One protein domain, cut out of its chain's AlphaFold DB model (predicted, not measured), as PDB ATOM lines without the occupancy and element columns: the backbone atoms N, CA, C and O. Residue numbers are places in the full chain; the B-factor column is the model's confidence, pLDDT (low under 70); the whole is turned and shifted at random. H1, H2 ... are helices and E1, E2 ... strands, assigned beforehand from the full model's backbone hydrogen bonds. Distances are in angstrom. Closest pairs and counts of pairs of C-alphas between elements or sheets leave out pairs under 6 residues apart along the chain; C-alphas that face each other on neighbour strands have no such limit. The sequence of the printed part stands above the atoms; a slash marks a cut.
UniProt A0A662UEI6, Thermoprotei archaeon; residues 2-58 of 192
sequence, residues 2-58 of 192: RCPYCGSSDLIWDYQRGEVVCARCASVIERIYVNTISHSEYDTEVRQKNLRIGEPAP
ATOM      1  N   ARG A   2       5.159  44.158 -20.305       90.25
ATOM      2  CA  ARG A   2       6.005  43.084 -19.749       90.25
ATOM      3  C   ARG A   2       5.142  41.856 -19.500       90.25
ATOM      4  O   ARG A   2       3.967  42.001 -19.176       90.25
ATOM      5  N   CYS A   3       5.723  40.673 -19.649       92.06
ATOM      6  CA  CYS A   3       5.040  39.425 -19.359       92.06
ATOM      7  C   CYS A   3       4.706  39.342 -17.857       92.06
ATOM      8  O   CYS A   3       5.626  39.449 -17.043       92.06
ATOM      9  N   PRO A   4       3.439  39.108 -17.469       91.75
ATOM     10  CA  PRO A   4       3.056  39.008 -16.060       91.75
ATOM     11  C   PRO A   4       3.580  37.732 -15.385       91.75
ATOM     12  O   PRO A   4       3.678  37.691 -14.165       91.75
ATOM     13  N   TYR A   5       3.947  36.709 -16.164       91.19
ATOM     14  CA  TYR A   5       4.383  35.412 -15.638       91.19
ATOM     15  C   TYR A   5       5.893  35.334 -15.393       91.19
ATOM     16  O   TYR A   5       6.322  34.819 -14.369       91.19
ATOM     17  N   CYS A   6       6.717  35.850 -16.314       93.06
ATOM     18  CA  CYS A   6       8.182  35.769 -16.206       93.06
ATOM     19  C   CYS A   6       8.888  37.130 -16.112       93.06
ATOM     20  O   CYS A   6      10.116  37.183 -16.057       93.06
ATOM     21  N   GLY A   7       8.144  38.241 -16.164       90.19
ATOM     22  CA  GLY A   7       8.688  39.602 -16.096       90.19
ATOM     23  C   GLY A   7       9.457  40.067 -17.339       90.19
ATOM     24  O   GLY A   7       9.893  41.218 -17.381       90.19
ATOM     25  N   SER A   8       9.618  39.213 -18.357       92.75
ATOM     26  CA  SER A   8      10.343  39.547 -19.588       92.75
ATOM     27  C   SER A   8       9.666  40.681 -20.362       92.75
ATOM     28  O   SER A   8       8.438  40.739 -20.460       92.75
ATOM     29  N   SER A   9      10.469  41.567 -20.947       92.31
ATOM     30  CA  SER A   9      10.028  42.579 -21.917       92.31
ATOM     31  C   SER A   9      10.102  42.098 -23.367       92.31
ATOM     32  O   SER A   9       9.745  42.855 -24.263       92.31
ATOM     33  N   ASP A  10      10.579  40.874 -23.591       93.19
ATOM     34  CA  ASP A  10      10.755  40.299 -24.922       93.19
ATOM     35  C   ASP A  10       9.452  39.643 -25.400       93.19
ATOM     36  O   ASP A  10       9.082  38.545 -24.955       93.19
ATOM     37  N   LEU A  11       8.702  40.393 -26.211       93.12
ATOM     38  CA  LEU A  11       7.349  40.072 -26.662       93.12
ATOM     39  C   LEU A  11       7.282  40.068 -28.191       93.12
ATOM     40  O   LEU A  11       7.712  41.020 -28.842       93.12
ATOM     41  N   ILE A  12       6.670  39.027 -28.744       93.38
ATOM     42  CA  ILE A  12       6.456  38.820 -30.173       93.38
ATOM     43  C   ILE A  12       4.987  39.097 -30.484       93.38
ATOM     44  O   ILE A  12       4.090  38.571 -29.826       93.38
ATOM     45  N   TRP A  13       4.749  39.924 -31.497       92.69
ATOM     46  CA  TRP A  13       3.414  40.234 -31.998       92.69
ATOM     47  C   TRP A  13       3.106  39.312 -33.175       92.69
ATOM     48  O   TRP A  13       3.631  39.502 -34.272       92.69
ATOM     49  N   ASP A  14       2.272  38.301 -32.945       90.75
ATOM     50  CA  ASP A  14       1.805  37.385 -33.981       90.75
ATOM     51  C   ASP A  14       0.478  37.896 -34.549       90.75
ATOM     52  O   ASP A  14      -0.611  37.601 -34.051       90.75
ATOM     53  N   TYR A  15       0.571  38.687 -35.616       87.44
ATOM     54  CA  TYR A  15      -0.601  39.209 -36.316       87.44
ATOM     55  C   TYR A  15      -1.391  38.135 -37.073       87.44
ATOM     56  O   TYR A  15      -2.568  38.353 -37.344       87.44
ATOM     57  N   GLN A  16      -0.787  36.988 -37.412       86.38
ATOM     58  CA  GLN A  16      -1.502  35.903 -38.092       86.38
ATOM     59  C   GLN A  16      -2.457  35.195 -37.132       86.38
ATOM     60  O   GLN A  16      -3.569  34.841 -37.514       86.38
ATOM     61  N   ARG A  17      -2.031  35.014 -35.877       86.88
ATOM     62  CA  ARG A  17      -2.858  34.428 -34.812       86.88
ATOM     63  C   ARG A  17      -3.658  35.462 -34.027       86.88
ATOM     64  O   ARG A  17      -4.604  35.099 -33.336       86.88
ATOM     65  N   GLY A  18      -3.305  36.740 -34.154       90.06
ATOM     66  CA  GLY A  18      -3.924  37.829 -33.412       90.06
ATOM     67  C   GLY A  18      -3.552  37.786 -31.932       90.06
ATOM     68  O   GLY A  18      -4.412  37.982 -31.078       90.06
ATOM     69  N   GLU A  19      -2.291  37.503 -31.609       94.06
ATOM     70  CA  GLU A  19      -1.822  37.303 -30.234       94.06
ATOM     71  C   GLU A  19      -0.483  38.005 -29.979       94.06
ATOM     72  O   GLU A  19       0.367  38.124 -30.859       94.06
ATOM     73  N   VAL A  20      -0.281  38.458 -28.743       94.12
ATOM     74  CA  VAL A  20       1.008  38.943 -28.242       94.12
ATOM     75  C   VAL A  20       1.577  37.878 -27.317       94.12
ATOM     76  O   VAL A  20       0.998  37.586 -26.270       94.12
ATOM     77  N   VAL A  21       2.714  37.298 -27.686       94.25
ATOM     78  CA  VAL A  21       3.313  36.141 -27.008       94.25
ATOM     79  C   VAL A  21       4.654  36.528 -26.396       94.25
ATOM     80  O   VAL A  21       5.458  37.221 -27.012       94.25
ATOM     81  N   CYS A  22       4.937  36.078 -25.175       94.69
ATOM     82  CA  CYS A  22       6.264  36.254 -24.594       94.69
ATOM     83  C   CYS A  22       7.273  35.278 -25.211       94.69
ATOM     84  O   CYS A  22       7.097  34.067 -25.096       94.69
ATOM     85  N   ALA A  23       8.380  35.788 -25.756       93.38
ATOM     86  CA  ALA A  23       9.435  34.963 -26.348       93.38
ATOM     87  C   ALA A  23      10.128  34.041 -25.326       93.38
ATOM     88  O   ALA A  23      10.642  32.985 -25.676       93.38
ATOM     89  N   ARG A  24      10.130  34.433 -24.043       94.31
ATOM     90  CA  ARG A  24      10.878  33.737 -22.985       94.31
ATOM     91  C   ARG A  24      10.117  32.586 -22.328       94.31
ATOM     92  O   ARG A  24      10.729  31.583 -21.985       94.31
ATOM     93  N   CYS A  25       8.816  32.742 -22.090       93.69
ATOM     94  CA  CYS A  25       8.001  31.739 -21.388       93.69
ATOM     95  C   CYS A  25       6.806  31.236 -22.206       93.69
ATOM     96  O   CYS A  25       5.968  30.519 -21.669       93.69
ATOM     97  N   ALA A  26       6.706  31.645 -23.475       91.75
ATOM     98  CA  ALA A  26       5.645  31.272 -24.412       91.75
ATOM     99  C   ALA A  26       4.212  31.609 -23.955       91.75
ATOM    100  O   ALA A  26       3.242  31.157 -24.558       91.75
ATOM    101  N   SER A  27       4.048  32.416 -22.906       92.31
ATOM    102  CA  SER A  27       2.725  32.826 -22.445       92.31
ATOM    103  C   SER A  27       2.103  33.822 -23.417       92.31
ATOM    104  O   SER A  27       2.740  34.814 -23.781       92.31
ATOM    105  N   VAL A  28       0.840  33.591 -23.771       93.06
ATOM    106  CA  VAL A  28       0.004  34.569 -24.475       93.06
ATOM    107  C   VAL A  28      -0.388  35.656 -23.477       93.06
ATOM    108  O   VAL A  28      -0.997  35.377 -22.445       93.06
ATOM    109  N   ILE A  29       0.025  36.888 -23.753       92.75
ATOM    110  CA  ILE A  29      -0.189  38.047 -22.880       92.75
ATOM    111  C   ILE A  29      -1.515  38.713 -23.209       92.75
ATOM    112  O   ILE A  29      -2.254  39.088 -22.305       92.75
ATOM    113  N   GLU A  30      -1.802  38.877 -24.496       89.94
ATOM    114  CA  GLU A  30      -2.980  39.594 -24.963       89.94
ATOM    115  C   GLU A  30      -3.371  39.133 -26.370       89.94
ATOM    116  O   GLU A  30      -2.561  38.546 -27.090       89.94
ATOM    117  N   ARG A  31      -4.616  39.410 -26.761       89.75
ATOM    118  CA  ARG A  31      -5.105  39.229 -28.130       89.75
ATOM    119  C   ARG A  31      -5.099  40.559 -28.869       89.75
ATOM    120  O   ARG A  31      -5.542  41.577 -28.346       89.75
ATOM    121  N   ILE A  32      -4.617  40.538 -30.102       88.38
ATOM    122  CA  ILE A  32      -4.594  41.687 -30.997       88.38
ATOM    123  C   ILE A  32      -5.984  41.827 -31.614       88.38
ATOM    124  O   ILE A  32      -6.412  41.012 -32.429       88.38
ATOM    125  N   TYR A  33      -6.678  42.899 -31.247       80.81
ATOM    126  CA  TYR A  33      -7.924  43.293 -31.887       80.81
ATOM    127  C   TYR A  33      -7.614  44.293 -32.997       80.81
ATOM    128  O   TYR A  33      -7.302  45.454 -32.731       80.81
ATOM    129  N   VAL A  34      -7.701  43.850 -34.248       70.56
ATOM    130  CA  VAL A  34      -7.656  44.752 -35.402       70.56
ATOM    131  C   VAL A  34      -9.090  45.081 -35.785       70.56
ATOM    132  O   VAL A  34      -9.854  44.195 -36.162       70.56
ATOM    133  N   ASN A  35      -9.470  46.354 -35.699       63.66
ATOM    134  CA  ASN A  35     -10.668  46.814 -36.386       63.66
ATOM    135  C   ASN A  35     -10.325  46.873 -37.879       63.66
ATOM    136  O   ASN A  35      -9.654  47.800 -38.325       63.66
ATOM    137  N   THR A  36     -10.697  45.835 -38.627       60.12
ATOM    138  CA  THR A  36     -10.350  45.666 -40.049       60.12
ATOM    139  C   THR A  36     -11.070  46.646 -40.965       60.12
ATOM    140  O   THR A  36     -10.789  46.679 -42.156       60.12
ATOM    141  N   ILE A  37     -12.000  47.434 -40.429       59.31
ATOM    142  CA  ILE A  37     -12.782  48.378 -41.209       59.31
ATOM    143  C   ILE A  37     -11.985  49.680 -41.322       59.31
ATOM    144  O   ILE A  37     -11.805  50.407 -40.339       59.31
ATOM    145  N   SER A  38     -11.513  49.997 -42.529       56.41
ATOM    146  CA  SER A  38     -10.967  51.326 -42.809       56.41
ATOM    147  C   SER A  38     -12.037  52.393 -42.531       56.41
ATOM    148  O   SER A  38     -13.225  52.157 -42.737       56.41
ATOM    149  N   HIS A  39     -11.658  53.593 -42.070       55.81
ATOM    150  CA  HIS A  39     -12.640  54.666 -41.805       55.81
ATOM    151  C   HIS A  39     -13.544  54.949 -43.027       55.81
ATOM    152  O   HIS A  39     -14.703  55.319 -42.869       55.81
ATOM    153  N   SER A  40     -13.027  54.716 -44.239       55.91
ATOM    154  CA  SER A  40     -13.759  54.775 -45.506       55.91
ATOM    155  C   SER A  40     -14.761  53.633 -45.709       55.91
ATOM    156  O   SER A  40     -15.880  53.889 -46.147       55.91
ATOM    157  N   GLU A  41     -14.400  52.386 -45.386       54.16
ATOM    158  CA  GLU A  41     -15.313  51.239 -45.495       54.16
ATOM    159  C   GLU A  41     -16.408  51.294 -44.430       54.16
ATOM    160  O   GLU A  41     -17.557  50.967 -44.726       54.16
ATOM    161  N   TYR A  42     -16.095  51.809 -43.237       55.81
ATOM    162  CA  TYR A  42     -17.060  52.009 -42.155       55.81
ATOM    163  C   TYR A  42     -18.198  52.924 -42.604       55.81
ATOM    164  O   TYR A  42     -19.368  52.617 -42.389       55.81
ATOM    165  N   ASP A  43     -17.869  54.009 -43.306       58.28
ATOM    166  CA  ASP A  43     -18.861  54.953 -43.819       58.28
ATOM    167  C   ASP A  43     -19.740  54.312 -44.910       58.28
ATOM    168  O   ASP A  43     -20.949  54.544 -44.962       58.28
ATOM    169  N   THR A  44     -19.179  53.432 -45.751       61.28
ATOM    170  CA  THR A  44     -19.954  52.701 -46.769       61.28
ATOM    171  C   THR A  44     -20.815  51.577 -46.192       61.28
ATOM    172  O   THR A  44     -21.976  51.447 -46.584       61.28
ATOM    173  N   GLU A  45     -20.303  50.803 -45.235       56.31
ATOM    174  CA  GLU A  45     -21.020  49.697 -44.602       56.31
ATOM    175  C   GLU A  45     -22.105  50.191 -43.656       56.31
ATOM    176  O   GLU A  45     -23.200  49.643 -43.679       56.31
ATOM    177  N   VAL A  46     -21.863  51.244 -42.870       58.47
ATOM    178  CA  VAL A  46     -22.897  51.878 -42.037       58.47
ATOM    179  C   VAL A  46     -23.977  52.484 -42.925       58.47
ATOM    180  O   VAL A  46     -25.161  52.331 -42.640       58.47
ATOM    181  N   ARG A  47     -23.616  53.106 -44.052       56.00
ATOM    182  CA  ARG A  47     -24.593  53.631 -45.014       56.00
ATOM    183  C   ARG A  47     -25.408  52.515 -45.671       56.00
ATOM    184  O   ARG A  47     -26.616  52.676 -45.808       56.00
ATOM    185  N   GLN A  48     -24.800  51.377 -46.014       56.94
ATOM    186  CA  GLN A  48     -25.507  50.205 -46.550       56.94
ATOM    187  C   GLN A  48     -26.310  49.431 -45.487       56.94
ATOM    188  O   GLN A  48     -27.411  48.974 -45.784       56.94
ATOM    189  N   LYS A  49     -25.820  49.303 -44.248       53.84
ATOM    190  CA  LYS A  49     -26.544  48.691 -43.120       53.84
ATOM    191  C   LYS A  49     -27.717  49.552 -42.678       53.84
ATOM    192  O   LYS A  49     -28.789  48.996 -42.533       53.84
ATOM    193  N   ASN A  50     -27.575  50.875 -42.595       51.56
ATOM    194  CA  ASN A  50     -28.691  51.791 -42.320       51.56
ATOM    195  C   ASN A  50     -29.753  51.797 -43.439       51.56
ATOM    196  O   ASN A  50     -30.887  52.209 -43.213       51.56
ATOM    197  N   LEU A  51     -29.391  51.373 -44.658       51.94
ATOM    198  CA  LEU A  51     -30.343  51.148 -45.753       51.94
ATOM    199  C   LEU A  51     -31.051  49.783 -45.647       51.94
ATOM    200  O   LEU A  51     -32.182  49.658 -46.108       51.94
ATOM    201  N   ARG A  52     -30.396  48.759 -45.078       52.31
ATOM    202  CA  ARG A  52     -30.893  47.366 -45.002       52.31
ATOM    203  C   ARG A  52     -31.607  47.035 -43.694       52.31
ATOM    204  O   ARG A  52     -32.545  46.248 -43.675       52.31
ATOM    205  N   ILE A  53     -31.150  47.629 -42.610       51.31
ATOM    206  CA  ILE A  53     -31.718  47.570 -41.279       51.31
ATOM    207  C   ILE A  53     -32.302  48.961 -41.112       51.31
ATOM    208  O   ILE A  53     -31.564  49.941 -41.158       51.31
ATOM    209  N   GLY A  54     -33.619  49.078 -40.967       50.03
ATOM    210  CA  GLY A  54     -34.288  50.349 -40.674       50.03
ATOM    211  C   GLY A  54     -33.933  50.902 -39.288       50.03
ATOM    212  O   GLY A  54     -34.807  51.418 -38.596       50.03
ATOM    213  N   GLU A  55     -32.682  50.748 -38.851       52.66
ATOM    214  CA  GLU A  55     -32.136  51.330 -37.645       52.66
ATOM    215  C   GLU A  55     -32.211  52.848 -37.803       52.66
ATOM    216  O   GLU A  55     -31.590  53.432 -38.700       52.66
ATOM    217  N   PRO A  56     -33.042  53.516 -36.990       58.16
ATOM    218  CA  PRO A  56     -33.229  54.938 -37.130       58.16
ATOM    219  C   PRO A  56     -31.905  55.611 -36.790       58.16
ATOM    220  O   PRO A  56     -31.492  55.623 -35.630       58.16
ATOM    221  N   ALA A  57     -31.272  56.213 -37.801       64.56
ATOM    222  CA  ALA A  57     -30.155  57.122 -37.596       64.56
ATOM    223  C   ALA A  57     -30.492  58.058 -36.422       64.56
ATOM    224  O   ALA A  57     -31.639  58.534 -36.342       64.56
ATOM    225  N   PRO A  58     -29.545  58.309 -35.498       67.69
ATOM    226  CA  PRO A  58     -29.824  59.054 -34.282       67.69
ATOM    227  C   PRO A  58     -30.498  60.378 -34.641       67.69
ATOM    228  O   PRO A  58     -29.927  61.251 -35.301       67.69
TER     229      PRO A  58
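What this domain is: This is residues 2 to 58 of the 192 residues of a protein of Thermoprotei archaeon (UniProt A0A662UEI6). A small sheet of three short strands, E1, E2 and E3, makes one end of a long, thin shape, and a single helix, H1, makes the other, with the stretched link of residues 32 to 38 running between them. Residues 2 to 10 form a loop before E1 at the sheet end, while most of H1 sticks out free of the rest: residues 38 to 44 and 48 to 56 stand free. The printed part has 57 residues, with three named strands followed by one named helix; the sheet's order is E1, E2, E3, with antiparallel neighbours. The class is mixed, helices and strands, though under half of the residues are in named elements. The whole is extended, a rod spanning 51 by 19 by 14 A, with a radius of gyration of the C-alphas of 18.6 A.

How they stand to each other: After residues 2 to 10 comes E1, residues 11 to 14, an edge strand. It forms a hairpin with E2, residues 19 to 22, the inner strand; the two are antiparallel at 152 degrees. The C-alphas of Leu 11 and Cys 22 face each other at 4.5 A, and N 12 and O 21 are within hydrogen-bond range at 2.8 A, as are N 19 and O 14 at 3.0 A. E2 forms a second hairpin with E3, residues 28 to 31, the other edge strand, antiparallel at 160 degrees. Here the C-alphas of Glu 19 and Arg 31 face each other at 4.3 A, and N 20 and O 30 are within hydrogen-bond range at 2.8 A, as are N 29 and O 20 at 2.8 A. E1, E2 and E3 form a meander, each strand the antiparallel neighbour of the one before. H1, residues 39 to 52, is not on the sheet, with 0 pairs of C-alphas within 10 A, and it is apart from E1 and E2. Every O i to N i+4 pair in H1 is within hydrogen-bond range.

Where its parts are: E1, residues 11 to 14, begins at C-alpha 11, (7.349, 40.072, -26.662). E2, residues 19 to 22, and E3, residues 28 to 31, follow it. H1, residues 39 to 52, is 19.9 A from first to last C-alpha; it begins at C-alpha 39, (-12.640, 54.666, -41.805), and ends at C-alpha 52, (-30.893, 47.366, -45.002).

The domain as a whole: The C-alphas of Arg 24 and Gly 54 are the two farthest apart, at 51.3 A. The printed part has no cut. The links E1 to E2 and E2 to E3 are tight, and E3 to H1 is short, with 7 residues. The mean pLDDT of the printed part is 76.5; residues 35 to 58 are under 70, and the mean of H1 is 56.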